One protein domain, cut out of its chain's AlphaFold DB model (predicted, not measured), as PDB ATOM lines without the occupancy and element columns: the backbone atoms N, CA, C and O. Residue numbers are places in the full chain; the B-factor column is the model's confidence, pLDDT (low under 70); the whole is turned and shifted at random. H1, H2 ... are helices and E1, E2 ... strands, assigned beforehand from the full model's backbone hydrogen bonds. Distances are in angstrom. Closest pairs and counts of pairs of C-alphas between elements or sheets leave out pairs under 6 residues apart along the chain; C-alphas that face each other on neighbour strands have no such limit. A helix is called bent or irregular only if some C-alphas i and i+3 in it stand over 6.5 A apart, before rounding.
ATOM      1  N   HIS A   9       8.175 -19.689   7.623       89.62
ATOM      2  CA  HIS A   9       8.644 -18.387   7.136       89.62
ATOM      3  C   HIS A   9       9.047 -18.398   5.649       89.62
ATOM      4  O   HIS A   9       9.042 -17.346   5.021       89.62
ATOM      5  N   GLN A  10       9.351 -19.552   5.046       91.56
ATOM      6  CA  GLN A  10       9.609 -19.652   3.602       91.56
ATOM      7  C   GLN A  10       8.366 -19.340   2.751       91.56
ATOM      8  O   GLN A  10       8.487 -18.944   1.592       91.56
ATOM      9  N   VAL A  11       7.168 -19.506   3.319       93.19
ATOM     10  CA  VAL A  11       5.882 -19.196   2.673       93.19
ATOM     11  C   VAL A  11       5.337 -17.848   3.143       93.19
ATOM     12  O   VAL A  11       4.772 -17.090   2.351       93.19
ATOM     13  N   PHE A  12       5.496 -17.545   4.433       93.50
ATOM     14  CA  PHE A  12       4.832 -16.407   5.073       93.50
ATOM     15  C   PHE A  12       5.756 -15.246   5.414       93.50
ATOM     16  O   PHE A  12       5.284 -14.117   5.475       93.50
ATOM     17  N   GLY A  13       7.043 -15.498   5.622       88.00
ATOM     18  CA  GLY A  13       8.011 -14.486   6.027       88.00
ATOM     19  C   GLY A  13       8.505 -13.662   4.844       88.00
ATOM     20  O   GLY A  13       8.697 -14.169   3.740       88.00
ATOM     21  N   GLY A  14       8.753 -12.381   5.080       85.94
ATOM     22  CA  GLY A  14       9.295 -11.453   4.097       85.94
ATOM     23  C   GLY A  14      10.056 -10.308   4.765       85.94
ATOM     24  O   GLY A  14      10.338 -10.357   5.963       85.94
ATOM     25  N   PRO A  15      10.421  -9.258   4.006       86.31
ATOM     26  CA  PRO A  15      10.835  -7.992   4.598       86.31
ATOM     27  C   PRO A  15       9.808  -7.485   5.617       86.31
ATOM     28  O   PRO A  15       8.647  -7.883   5.600       86.31
ATOM     29  N   ILE A  16      10.219  -6.562   6.485       85.12
ATOM     30  CA  ILE A  16       9.329  -5.975   7.496       85.12
ATOM     31  C   ILE A  16       8.045  -5.458   6.830       85.12
ATOM     32  O   ILE A  16       8.100  -4.603   5.944       85.12
ATOM     33  N   GLY A  17       6.900  -5.971   7.285       84.19
ATOM     34  CA  GLY A  17       5.577  -5.624   6.760       84.19
ATOM     35  C   GLY A  17       5.135  -6.407   5.518       84.19
ATOM     36  O   GLY A  17       4.093  -6.077   4.960       84.19
ATOM     37  N   THR A  18       5.888  -7.422   5.089       88.50
ATOM     38  CA  THR A  18       5.558  -8.288   3.950       88.50
ATOM     39  C   THR A  18       5.238  -9.699   4.424       88.50
ATOM     40  O   THR A  18       6.060 -10.346   5.066       88.50
ATOM     41  N   ASN A  19       4.072 -10.200   4.011       92.50
ATOM     42  CA  ASN A  19       3.728 -11.615   4.069       92.50
ATOM     43  C   ASN A  19       3.579 -12.134   2.638       92.50
ATOM     44  O   ASN A  19       2.621 -11.760   1.965       92.50
ATOM     45  N   TRP A  20       4.503 -12.970   2.150       93.25
ATOM     46  CA  TRP A  20       4.529 -13.310   0.720       93.25
ATOM     47  C   TRP A  20       3.238 -13.955   0.223       93.25
ATOM     48  O   TRP A  20       2.742 -13.575  -0.837       93.25
ATOM     49  N   TYR A  21       2.664 -14.878   0.996       94.56
ATOM     50  CA  TYR A  21       1.388 -15.505   0.655       94.56
ATOM     51  C   TYR A  21       0.279 -14.462   0.431       94.56
ATOM     52  O   TYR A  21      -0.370 -14.445  -0.618       94.56
ATOM     53  N   SER A  22       0.100 -13.546   1.385       93.44
ATOM     54  CA  SER A  22      -0.905 -12.482   1.310       93.44
ATOM     55  C   SER A  22      -0.592 -11.459   0.221       93.44
ATOM     56  O   SER A  22      -1.499 -11.032  -0.494       93.44
ATOM     57  N   ASP A  23       0.675 -11.095   0.045       94.44
ATOM     58  CA  ASP A  23       1.118 -10.118  -0.951       94.44
ATOM     59  C   ASP A  23       0.887 -10.619  -2.380       94.44
ATOM     60  O   ASP A  23       0.485  -9.835  -3.248       94.44
ATOM     61  N   TYR A  24       1.055 -11.923  -2.640       95.31
ATOM     62  CA  TYR A  24       0.678 -12.515  -3.925       95.31
ATOM     63  C   TYR A  24      -0.828 -12.394  -4.182       95.31
ATOM     64  O   TYR A  24      -1.226 -11.946  -5.261       95.31
ATOM     65  N   VAL A  25      -1.664 -12.714  -3.191       94.50
ATOM     66  CA  VAL A  25      -3.126 -12.565  -3.301       94.50
ATOM     67  C   VAL A  25      -3.506 -11.106  -3.573       94.50
ATOM     68  O   VAL A  25      -4.257 -10.820  -4.505       94.50
ATOM     69  N   ILE A  26      -2.957 -10.161  -2.805       92.75
ATOM     70  CA  ILE A  26      -3.241  -8.720  -2.936       92.75
ATOM     71  C   ILE A  26      -2.774  -8.177  -4.294       92.75
ATOM     72  O   ILE A  26      -3.424  -7.306  -4.875       92.75
ATOM     73  N   SER A  27      -1.686  -8.724  -4.837       96.00
ATOM     74  CA  SER A  27      -1.169  -8.367  -6.163       96.00
ATOM     75  C   SER A  27      -2.001  -8.936  -7.323       96.00
ATOM     76  O   SER A  27      -1.690  -8.672  -8.485       96.00
ATOM     77  N   GLY A  28      -3.065  -9.689  -7.031       95.38
ATOM     78  CA  GLY A  28      -3.980 -10.247  -8.025       95.38
ATOM     79  C   GLY A  28      -3.493 -11.547  -8.660       95.38
ATOM     80  O   GLY A  28      -3.985 -11.911  -9.730       95.38
ATOM     81  N   TYR A  29      -2.533 -12.238  -8.036       96.75
ATOM     82  CA  TYR A  29      -2.194 -13.600  -8.431       96.75
ATOM     83  C   TYR A  29      -3.270 -14.572  -7.953       96.75
ATOM     84  O   TYR A  29      -3.839 -14.424  -6.873       96.75
ATOM     85  N   ASP A  30      -3.513 -15.602  -8.759       96.88
ATOM     86  CA  ASP A  30      -4.357 -16.714  -8.359       96.88
ATOM     87  C   ASP A  30      -3.555 -17.622  -7.412       96.88
ATOM     88  O   ASP A  30      -2.576 -18.245  -7.824       96.88
ATOM     89  N   VAL A  31      -3.957 -17.673  -6.140       96.12
ATOM     90  CA  VAL A  31      -3.287 -18.433  -5.074       96.12
ATOM     91  C   VAL A  31      -4.301 -19.358  -4.403       96.12
ATOM     92  O   VAL A  31      -5.422 -18.952  -4.106       96.12
ATOM     93  N   LYS A  32      -3.904 -20.609  -4.162       95.31
ATOM     94  CA  LYS A  32      -4.650 -21.599  -3.376       95.31
ATOM     95  C   LYS A  32      -3.670 -22.278  -2.427       95.31
ATOM     96  O   LYS A  32      -2.553 -22.595  -2.834       95.31
ATOM     97  N   GLY A  33      -4.062 -22.469  -1.171       94.56
ATOM     98  CA  GLY A  33      -3.208 -23.069  -0.145       94.56
ATOM     99  C   GLY A  33      -3.877 -24.232   0.569       94.56
ATOM    100  O   GLY A  33      -5.088 -24.224   0.777       94.56
ATOM    101  N   ILE A  34      -3.061 -25.200   0.976       95.81
ATOM    102  CA  ILE A  34      -3.411 -26.237   1.941       95.81
ATOM    103  C   ILE A  34      -2.315 -26.260   3.004       95.81
ATOM    104  O   ILE A  34      -1.136 -26.418   2.694       95.81
ATOM    105  N   LEU A  35      -2.696 -26.003   4.245       96.12
ATOM    106  CA  LEU A  35      -1.797 -25.716   5.352       96.12
ATOM    107  C   LEU A  35      -2.153 -26.674   6.490       96.12
ATOM    108  O   LEU A  35      -3.153 -26.486   7.177       96.12
ATOM    109  N   GLY A  36      -1.384 -27.749   6.634       95.25
ATOM    110  CA  GLY A  36      -1.619 -28.778   7.645       95.25
ATOM    111  C   GLY A  36      -0.711 -28.645   8.864       95.25
ATOM    112  O   GLY A  36       0.212 -27.825   8.907       95.25
ATOM    113  N   GLN A  37      -0.961 -29.493   9.858       95.12
ATOM    114  CA  GLN A  37      -0.077 -29.684  11.012       95.12
ATOM    115  C   GLN A  37       0.962 -30.796  10.768       95.12
ATOM    116  O   GLN A  37       1.480 -31.358  11.719       95.12
ATOM    117  N   TRP A  38       1.260 -31.133   9.511       92.19
ATOM    118  CA  TRP A  38       2.296 -32.103   9.145       92.19
ATOM    119  C   TRP A  38       3.708 -31.498   9.204       92.19
ATOM    120  O   TRP A  38       3.874 -30.272   9.190       92.19
ATOM    121  N   GLY A  39       4.706 -32.387   9.236       91.38
ATOM    122  CA  GLY A  39       6.117 -32.071   9.028       91.38
ATOM    123  C   GLY A  39       6.465 -31.896   7.544       91.38
ATOM    124  O   GLY A  39       5.647 -31.425   6.751       91.38
ATOM    125  N   HIS A  40       7.679 -32.291   7.151       92.75
ATOM    126  CA  HIS A  40       8.176 -32.156   5.774       92.75
ATOM    127  C   HIS A  40       7.654 -33.253   4.829       92.75
ATOM    128  O   HIS A  40       8.427 -34.000   4.220       92.75
ATOM    129  N   ASP A  41       6.332 -33.350   4.713       90.69
ATOM    130  CA  ASP A  41       5.632 -34.424   4.011       90.69
ATOM    131  C   ASP A  41       4.550 -33.889   3.064       90.69
ATOM    132  O   ASP A  41       4.119 -32.734   3.133       90.69
ATOM    133  N   TYR A  42       4.111 -34.734   2.128       91.56
ATOM    134  CA  TYR A  42       2.995 -34.381   1.251       91.56
ATOM    135  C   TYR A  42       1.646 -34.551   1.965       91.56
ATOM    136  O   TYR A  42       1.484 -35.506   2.724       91.56
ATOM    137  N   PRO A  43       0.624 -33.735   1.631       92.88
ATOM    138  CA  PRO A  43      -0.690 -33.794   2.280       92.88
ATOM    139  C   PRO A  43      -1.376 -35.171   2.247       92.88
ATOM    140  O   PRO A  43      -2.202 -35.465   3.105       92.88
ATOM    141  N   ASP A  44      -1.058 -36.021   1.270       90.69
ATOM    142  CA  ASP A  44      -1.640 -37.349   1.047       90.69
ATOM    143  C   ASP A  44      -0.736 -38.523   1.495       90.69
ATOM    144  O   ASP A  44      -1.039 -39.685   1.215       90.69
ATOM    145  N   GLN A  45       0.359 -38.264   2.223       87.06
ATOM    146  CA  GLN A  45       1.302 -39.291   2.693       87.06
ATOM    147  C   GLN A  45       1.010 -39.793   4.116       87.06
ATOM    148  O   GLN A  45       1.804 -39.613   5.033       87.06
ATOM    149  N   TRP A  46      -0.096 -40.523   4.298       83.75
ATOM    150  CA  TRP A  46      -0.526 -40.987   5.632       83.75
ATOM    151  C   TRP A  46       0.555 -41.736   6.441       83.75
ATOM    152  O   TRP A  46       0.653 -41.538   7.642       83.75
ATOM    153  N   GLN A  47       1.390 -42.545   5.773       84.50
ATOM    154  CA  GLN A  47       2.464 -43.373   6.368       84.50
ATOM    155  C   GLN A  47       3.644 -42.558   6.913       84.50
ATOM    156  O   GLN A  47       4.639 -43.123   7.363       84.50
ATOM    157  N   LYS A  48       3.628 -41.248   6.677       83.75
ATOM    158  CA  LYS A  48       4.590 -40.294   7.219       83.75
ATOM    159  C   LYS A  48       3.997 -39.520   8.381       83.75
ATOM    160  O   LYS A  48       4.703 -39.198   9.325       83.75
ATOM    161  N   HIS A  49       2.695 -39.276   8.320       83.19
ATOM    162  CA  HIS A  49       1.976 -38.556   9.353       83.19
ATOM    163  C   HIS A  49       1.832 -39.364  10.657       83.19
ATOM    164  O   HIS A  49       1.625 -38.761  11.703       83.19
ATOM    165  N   ASP A  50       1.939 -40.702  10.619       78.50
ATOM    166  CA  ASP A  50       1.747 -41.583  11.785       78.50
ATOM    167  C   ASP A  50       2.993 -41.758  12.675       78.50
ATOM    168  O   ASP A  50       2.902 -42.388  13.728       78.50
ATOM    169  N   ASP A  51       4.131 -41.177  12.283       80.06
ATOM    170  CA  ASP A  51       5.411 -41.197  13.017       80.06
ATOM    171  C   ASP A  51       5.748 -39.818  13.629       80.06
ATOM    172  O   ASP A  51       6.910 -39.483  13.848       80.06
ATOM    173  N   ILE A  52       4.728 -38.979  13.851       86.50
ATOM    174  CA  ILE A  52       4.868 -37.623  14.400       86.50
ATOM    175  C   ILE A  52       4.683 -37.647  15.926       86.50
ATOM    176  O   ILE A  52       3.739 -38.248  16.440       86.50
ATOM    177  N   ASP A  53       5.559 -36.945  16.648       91.94
ATOM    178  CA  ASP A  53       5.490 -36.787  18.104       91.94
ATOM    179  C   ASP A  53       4.484 -35.702  18.548       91.94
ATOM    180  O   ASP A  53       4.110 -34.791  17.801       91.94
ATOM    181  N   SER A  54       4.053 -35.773  19.811       94.94
ATOM    182  CA  SER A  54       3.209 -34.739  20.431       94.94
ATOM    183  C   SER A  54       3.907 -33.374  20.434       94.94
ATOM    184  O   SER A  54       5.099 -33.287  20.730       94.94
ATOM    185  N   GLY A  55       3.181 -32.308  20.079       93.81
ATOM    186  CA  GLY A  55       3.752 -30.962  19.898       93.81
ATOM    187  C   GLY A  55       4.415 -30.724  18.534       93.81
ATOM    188  O   GLY A  55       4.871 -29.610  18.259       93.81
ATOM    189  N   TYR A  56       4.423 -31.747  17.674       93.94
ATOM    190  CA  TYR A  56       4.897 -31.700  16.287       93.94
ATOM    191  C   TYR A  56       3.792 -32.035  15.277       93.94
ATOM    192  O   TYR A  56       4.074 -32.210  14.096       93.94
ATOM    193  N   GLY A  57       2.528 -32.087  15.718       94.31
ATOM    194  CA  GLY A  57       1.364 -32.285  14.849       94.31
ATOM    195  C   GLY A  57       0.549 -33.542  15.126       94.31
ATOM    196  O   GLY A  57      -0.530 -33.690  14.550       94.31
ATOM    197  N   ALA A  58       1.011 -34.424  16.015       94.38
ATOM    198  CA  ALA A  58       0.315 -35.666  16.355       94.38
ATOM    199  C   ALA A  58      -1.130 -35.435  16.831       94.38
ATOM    200  O   ALA A  58      -2.019 -36.237  16.552       94.38
ATOM    201  N   GLU A  59      -1.389 -34.305  17.488       95.69
ATOM    202  CA  GLU A  59      -2.712 -33.902  17.980       95.69
ATOM    203  C   GLU A  59      -3.749 -33.771  16.855       95.69
ATOM    204  O   GLU A  59      -4.945 -33.955  17.074       95.69
ATOM    205  N   ALA A  60      -3.285 -33.497  15.637       94.88
ATOM    206  CA  ALA A  60      -4.112 -33.309  14.460       94.88
ATOM    207  C   ALA A  60      -4.183 -34.556  13.559       94.88
ATOM    208  O   ALA A  60      -4.911 -34.534  12.559       94.88
ATOM    209  N   PHE A  61      -3.434 -35.621  13.884       92.19
ATOM    210  CA  PHE A  61      -3.173 -36.771  13.010       92.19
ATOM    211  C   PHE A  61      -4.445 -37.434  12.468       92.19
ATOM    212  O   PHE A  61      -4.564 -37.631  11.256       92.19
ATOM    213  N   GLU A  62      -5.425 -37.685  13.341       90.12
ATOM    214  CA  GLU A  62      -6.692 -38.364  13.009       90.12
ATOM    215  C   GLU A  62      -7.453 -37.702  11.853       90.12
ATOM    216  O   GLU A  62      -8.224 -38.343  11.142       90.12
ATOM    217  N   ASN A  63      -7.232 -36.405  11.638       92.56
ATOM    218  CA  ASN A  63      -7.879 -35.652  10.578       92.56
ATOM    219  C   ASN A  63      -6.865 -34.953   9.659       92.56
ATOM    220  O   ASN A  63      -7.232 -34.019   8.958       92.56
ATOM    221  N   MET A  64      -5.594 -35.366   9.662       92.12
ATOM    222  CA  MET A  64      -4.498 -34.684   8.963       92.12
ATOM    223  C   MET A  64      -4.421 -35.005   7.475       92.12
ATOM    224  O   MET A  64      -4.237 -34.097   6.675       92.12
ATOM    225  N   THR A  65      -4.551 -36.270   7.085       91.81
ATOM    226  CA  THR A  65      -4.273 -36.689   5.702       91.81
ATOM    227  C   THR A  65      -5.346 -36.200   4.720       91.81
ATOM    228  O   THR A  65      -6.541 -36.377   4.939       91.81
ATOM    229  N   ARG A  66      -4.916 -35.627   3.591       93.56
ATOM    230  CA  ARG A  66      -5.748 -34.957   2.581       93.56
ATOM    231  C   ARG A  66      -5.704 -35.663   1.230       93.56
ATOM    232  O   ARG A  66      -5.084 -35.204   0.273       93.56
ATOM    233  N   TRP A  67      -6.422 -36.780   1.145       89.62
ATOM    234  CA  TRP A  67      -6.573 -37.583  -0.079       89.62
ATOM    235  C   TRP A  67      -7.222 -36.830  -1.248       89.62
ATOM    236  O   TRP A  67      -7.020 -37.170  -2.413       89.62
ATOM    237  N   ASP A  68      -8.011 -35.806  -0.941       92.50
ATOM    238  CA  ASP A  68      -8.680 -34.933  -1.899       92.50
ATOM    239  C   ASP A  68      -7.757 -33.871  -2.509       92.50
ATOM    240  O   ASP A  68      -8.115 -33.258  -3.515       92.50
ATOM    241  N   TRP A  69      -6.539 -33.692  -1.989       92.25
ATOM    242  CA  TRP A  69      -5.601 -32.706  -2.529       92.25
ATOM    243  C   TRP A  69      -5.220 -32.980  -3.992       92.25
ATOM    244  O   TRP A  69      -5.100 -32.061  -4.803       92.25
ATOM    245  N   ALA A  70      -5.101 -34.253  -4.377       91.88
ATOM    246  CA  ALA A  70      -4.852 -34.625  -5.768       91.88
ATOM    247  C   ALA A  70      -6.001 -34.203  -6.707       91.88
ATOM    248  O   ALA A  70      -5.749 -33.856  -7.863       91.88
ATOM    249  N   GLN A  71      -7.246 -34.197  -6.215       93.12
ATOM    250  CA  GLN A  71      -8.407 -33.715  -6.966       93.12
ATOM    251  C   GLN A  71      -8.353 -32.190  -7.133       93.12
ATOM    252  O   GLN A  71      -8.522 -31.698  -8.249       93.12
ATOM    253  N   ASP A  72      -8.024 -31.457  -6.066       93.56
ATOM    254  CA  ASP A  72      -7.816 -30.002  -6.102       93.56
ATOM    255  C   ASP A  72      -6.747 -29.604  -7.144       93.56
ATOM    256  O   ASP A  72      -6.952 -28.698  -7.957       93.56
ATOM    257  N   LEU A  73      -5.613 -30.316  -7.172       94.75
ATOM    258  CA  LEU A  73      -4.548 -30.098  -8.159       94.75
ATOM    259  C   LEU A  73      -4.976 -30.469  -9.583       94.75
ATOM    260  O   LEU A  73      -4.603 -29.796 -10.546       94.75
ATOM    261  N   PHE A  74      -5.750 -31.542  -9.737       95.75
ATOM    262  CA  PHE A  74      -6.262 -31.957 -11.036       95.75
ATOM    263  C   PHE A  74      -7.153 -30.869 -11.649       95.75
ATOM    264  O   PHE A  74      -6.917 -30.460 -12.786       95.75
ATOM    265  N   GLU A  75      -8.106 -30.340 -10.881       96.06
ATOM    266  CA  GLU A  75      -8.993 -29.250 -11.306       96.06
ATOM    267  C   GLU A  75      -8.218 -27.963 -11.610       96.06
ATOM    268  O   GLU A  75      -8.485 -27.288 -12.610       96.06
ATOM    269  N   TRP A  76      -7.187 -27.664 -10.813       97.31
ATOM    270  CA  TRP A  76      -6.268 -26.563 -11.086       97.31
ATOM    271  C   TRP A  76      -5.610 -26.683 -12.464       97.31
ATOM    272  O   TRP A  76      -5.655 -25.750 -13.273       97.31
ATOM    273  N   PHE A  77      -5.027 -27.842 -12.775       98.00
ATOM    274  CA  PHE A  77      -4.363 -28.048 -14.060       98.00
ATOM    275  C   PHE A  77      -5.341 -28.134 -15.238       98.00
ATOM    276  O   PHE A  77      -4.990 -27.688 -16.335       98.00
ATOM    277  N   GLU A  78      -6.560 -28.649 -15.050       98.06
ATOM    278  CA  GLU A  78      -7.597 -28.592 -16.088       98.06
ATOM    279  C   GLU A  78      -7.883 -27.144 -16.505       98.06
ATOM    280  O   GLU A  78      -7.860 -26.831 -17.702       98.06
ATOM    281  N   TYR A  79      -8.068 -26.250 -15.533       98.06
ATOM    282  CA  TYR A  79      -8.378 -24.855 -15.821       98.06
ATOM    283  C   TYR A  79      -7.187 -24.120 -16.452       98.06
ATOM    284  O   TYR A  79      -7.301 -23.618 -17.573       98.06
ATOM    285  N   TYR A  80      -6.024 -24.094 -15.787       97.81
ATOM    286  CA  TYR A  80      -4.899 -23.247 -16.213       97.81
ATOM    287  C   TYR A  80      -4.081 -23.809 -17.380       97.81
ATOM    288  O   TYR A  80      -3.497 -23.030 -18.133       97.81
ATOM    289  N   LEU A  81      -4.007 -25.135 -17.544       98.19
ATOM    290  CA  LEU A  81      -3.184 -25.751 -18.594       98.19
ATOM    291  C   LEU A  81      -4.007 -26.291 -19.765       98.19
ATOM    292  O   LEU A  81      -3.490 -26.363 -20.880       98.19
ATOM    293  N   GLN A  82      -5.269 -26.673 -19.541       98.06
ATOM    294  CA  GLN A  82      -6.114 -27.275 -20.582       98.06
ATOM    295  C   GLN A  82      -7.270 -26.378 -21.039       98.06
ATOM    296  O   GLN A  82      -7.917 -26.715 -22.032       98.06
ATOM    297  N   ASN A  83      -7.523 -25.241 -20.376       97.56
ATOM    298  CA  ASN A  83      -8.701 -24.395 -20.605       97.56
ATOM    299  C   ASN A  83     -10.020 -25.189 -20.505       97.56
ATOM    300  O   ASN A  83     -10.921 -25.030 -21.334       97.56
ATOM    301  N   ARG A  84     -10.118 -26.087 -19.518       97.56
ATOM    302  CA  ARG A  84     -11.295 -26.928 -19.262       97.56
ATOM    303  C   ARG A  84     -11.705 -26.835 -17.793       97.56
ATOM    304  O   ARG A  84     -10.861 -26.664 -16.929       97.56
ATOM    305  N   GLY A  85     -13.001 -26.990 -17.521       96.19
ATOM    306  CA  GLY A  85     -13.535 -26.939 -16.159       96.19
ATOM    307  C   GLY A  85     -13.756 -25.509 -15.643       96.19
ATOM    308  O   GLY A  85     -13.462 -24.540 -16.350       96.19
ATOM    309  N   PRO A  86     -14.361 -25.363 -14.454       96.88
ATOM    310  CA  PRO A  86     -14.514 -24.070 -13.792       96.88
ATOM    311  C   PRO A  86     -13.171 -23.554 -13.253       96.88
ATOM    312  O   PRO A  86     -12.234 -24.325 -13.061       96.88
ATOM    313  N   LYS A  87     -13.083 -22.245 -12.981       96.38
ATOM    314  CA  LYS A  87     -11.939 -21.682 -12.251       96.38
ATOM    315  C   LYS A  87     -11.923 -22.267 -10.826       96.38
ATOM    316  O   LYS A  87     -12.972 -22.203 -10.184       96.38
ATOM    317  N   PRO A  88     -10.785 -22.793 -10.333       95.75
ATOM    318  CA  PRO A  88     -10.678 -23.274  -8.961       95.75
ATOM    319  C   PRO A  88     -10.949 -22.160  -7.951       95.75
ATOM    320  O   PRO A  88     -10.609 -20.998  -8.190       95.75
ATOM    321  N   GLU A  89     -11.508 -22.527  -6.802       94.31
ATOM    322  CA  GLU A  89     -11.626 -21.609  -5.672       94.31
ATOM    323  C   GLU A  89     -10.237 -21.239  -5.134       94.31
ATOM    324  O   GLU A  89      -9.366 -22.095  -4.957       94.31
ATOM    325  N   LEU A  90     -10.034 -19.941  -4.904       96.06
ATOM    326  CA  LEU A  90      -8.771 -19.351  -4.465       96.06
ATOM    327  C   LEU A  90      -8.829 -19.111  -2.960       96.06
ATOM    328  O   LEU A  90      -9.073 -17.997  -2.508       96.06
ATOM    329  N   THR A  91      -8.707 -20.194  -2.204       95.12
ATOM    330  CA  THR A  91      -8.849 -20.194  -0.748       95.12
ATOM    331  C   THR A  91      -7.628 -20.817  -0.086       95.12
ATOM    332  O   THR A  91      -6.912 -21.619  -0.698       95.12
ATOM    333  N   ALA A  92      -7.439 -20.524   1.195       95.69
ATOM    334  CA  ALA A  92      -6.537 -21.263   2.063       95.69
ATOM    335  C   ALA A  92      -7.337 -22.292   2.872       95.69
ATOM    336  O   ALA A  92      -8.274 -21.949   3.586       95.69
ATOM    337  N   GLN A  93      -6.981 -23.566   2.766       96.31
ATOM    338  CA  GLN A  93      -7.466 -24.609   3.664       96.31
ATOM    339  C   GLN A  93      -6.435 -24.769   4.776       96.31
ATOM    340  O   GLN A  93      -5.268 -25.012   4.481       96.31
ATOM    341  N   ILE A  94      -6.836 -24.622   6.032       97.12
ATOM    342  CA  ILE A  94      -5.919 -24.583   7.177       97.12
ATOM    343  C   ILE A  94      -6.401 -25.533   8.271       97.12
ATOM    344  O   ILE A  94      -7.593 -25.576   8.592       97.12
ATOM    345  N   GLN A  95      -5.468 -26.307   8.817       97.44
ATOM    346  CA  GLN A  95      -5.697 -27.235   9.914       97.44
ATOM    347  C   GLN A  95      -5.235 -26.625  11.233       97.44
ATOM    348  O   GLN A  95      -4.087 -26.199  11.371       97.44
ATOM    349  N   ARG A  96      -6.118 -26.630  12.223       97.06
ATOM    350  CA  ARG A  96      -5.794 -26.257  13.599       97.06
ATOM    351  C   ARG A  96      -5.062 -27.399  14.314       97.06
ATOM    352  O   ARG A  96      -5.156 -28.549  13.890       97.06
ATOM    353  N   ASN A  97      -4.322 -27.093  15.378       96.94
ATOM    354  CA  ASN A  97      -3.555 -28.075  16.161       96.94
ATOM    355  C   ASN A  97      -4.376 -29.284  16.654       96.94
ATOM    356  O   ASN A  97      -3.811 -30.354  16.809       96.94
ATOM    357  N   ASP A  98      -5.688 -29.145  16.848       96.06
ATOM    358  CA  ASP A  98      -6.605 -30.223  17.252       96.06
ATOM    359  C   ASP A  98      -7.220 -31.007  16.072       96.06
ATOM    360  O   ASP A  98      -8.175 -31.764  16.234       96.06
ATOM    361  N   GLY A  99      -6.714 -30.798  14.854       95.56
ATOM    362  CA  GLY A  99      -7.141 -31.511  13.653       95.56
ATOM    363  C   GLY A  99      -8.350 -30.912  12.936       95.56
ATOM    364  O   GLY A  99      -8.710 -31.390  11.856       95.56
ATOM    365  N   VAL A 100      -8.974 -29.857  13.467       96.06
ATOM    366  CA  VAL A 100     -10.109 -29.199  12.805       96.06
ATOM    367  C   VAL A 100      -9.635 -28.445  11.560       96.06
ATOM    368  O   VAL A 100      -8.772 -27.570  11.636       96.06
ATOM    369  N   TRP A 101     -10.235 -28.752  10.407       97.25
ATOM    370  CA  TRP A 101     -10.004 -28.022   9.160       97.25
ATOM    371  C   TRP A 101     -11.035 -26.923   8.948       97.25
ATOM    372  O   TRP A 101     -12.220 -27.079   9.254       97.25
ATOM    373  N   ARG A 102     -10.595 -25.836   8.319       96.62
ATOM    374  CA  ARG A 102     -11.470 -24.767   7.839       96.62
ATOM    375  C   ARG A 102     -10.954 -24.166   6.539       96.62
ATOM    376  O   ARG A 102      -9.813 -24.398   6.137       96.62
ATOM    377  N   ILE A 103     -11.823 -23.393   5.901       96.50
ATOM    378  CA  ILE A 103     -11.518 -22.616   4.703       96.50
ATOM    379  C   ILE A 103     -11.447 -21.145   5.106       96.50
ATOM    380  O   ILE A 103     -12.372 -20.628   5.727       96.50
ATOM    381  N   GLU A 104     -10.368 -20.484   4.719       95.62
ATOM    382  CA  GLU A 104     -10.163 -19.044   4.829       95.62
ATOM    383  C   GLU A 104     -10.030 -18.445   3.419       95.62
ATOM    384  O   GLU A 104      -9.571 -19.110   2.484       95.62
ATOM    385  N   GLU A 105     -10.393 -17.170   3.252       93.56
ATOM    386  CA  GLU A 105     -10.122 -16.439   2.001       93.56
ATOM    387  C   GLU A 105      -8.610 -16.380   1.730       93.56
ATOM    388  O   GLU A 105      -8.151 -16.589   0.610       93.56
TER     389      GLU A 105
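What this domain is: This is residues 9 to 105 of the 285 residues of the protein "PepX_C domain-containing protein" of Euryarchaeota archaeon (UniProt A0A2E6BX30). A small three-stranded sheet stands in the middle of an open, flat frame, and the helices are set round it: the corner of H1 and H2 to one side, the long H5 to the other, H3 and H4 with their loops near one end. The 97 printed residues hold, in order, H1 H2 E1 H3 H4 H5 E2 E3; the sheet runs E1 E2 E3, mixed. The class is mixed, helices and strands, with under half of the residues in named elements. The whole is only just compact, close to loose, with a radius of gyration of the C-alphas of 15.0 A and spans of 41 by 37 by 20 A.

How they stand to each other: Start at E2, residues 92 to 95, the inner strand. Beside it E1, residues 33 to 35, is parallel at 10 degrees, with N 35 and O 93 2.8 A apart, within hydrogen-bond range. E3, residues 101 to 104, is antiparallel at 152 degrees and forms a hairpin with E2; N 104 and O 92 are 2.8 A apart. Next look at H4, residues 58 to 63, only just not on the sheet, with 4 pairs of C-alphas within 10 A. H3, residues 46 to 49, is close to H4 but not clearly touching: the closest C-alphas, of His 49 and Phe 61, are 6.6 A apart. H5, residues 69 to 82, is not on the sheet and only just apart from E1, 8.2 A at the closest. E1, H3, H4, H5 and E2 make a strand-helix-strand unit, two parallel neighbour strands with helices between. H1, residues 9 to 12, and H2, residues 20 to 26, touch only at the corner, the C-alphas of Phe 12 and Trp 20 being closest at 5.4 A. Each O i to N i+4 pair is within hydrogen-bond range in H2 and H5; H4 has 0 of 2, but 2 of 3 O i to N i+3 pairs.

Where its parts are: Find C-alpha 9 at (8.644, -18.387, 7.136), where H1 begins. H5 starts at C-alpha 69, (-5.601, -32.706, -2.529), and runs 18.9 A; H2 spans 9.7 A. H4, 10.0 A long, is irregular: C-alphas 59 and 62 are 7.8 A apart. E2 spans 9.9 A, E1 6.3 A, and E3 10.0 A, ending at C-alpha 104, (-10.163, -19.044, 4.829).

The domain as a whole: The C-alphas farthest apart, of Ser 54 and Asn 83, are 44.0 A apart. The printed part has no cut and no long link. Its mean pLDDT is 93.2, and no printed residue is under 70.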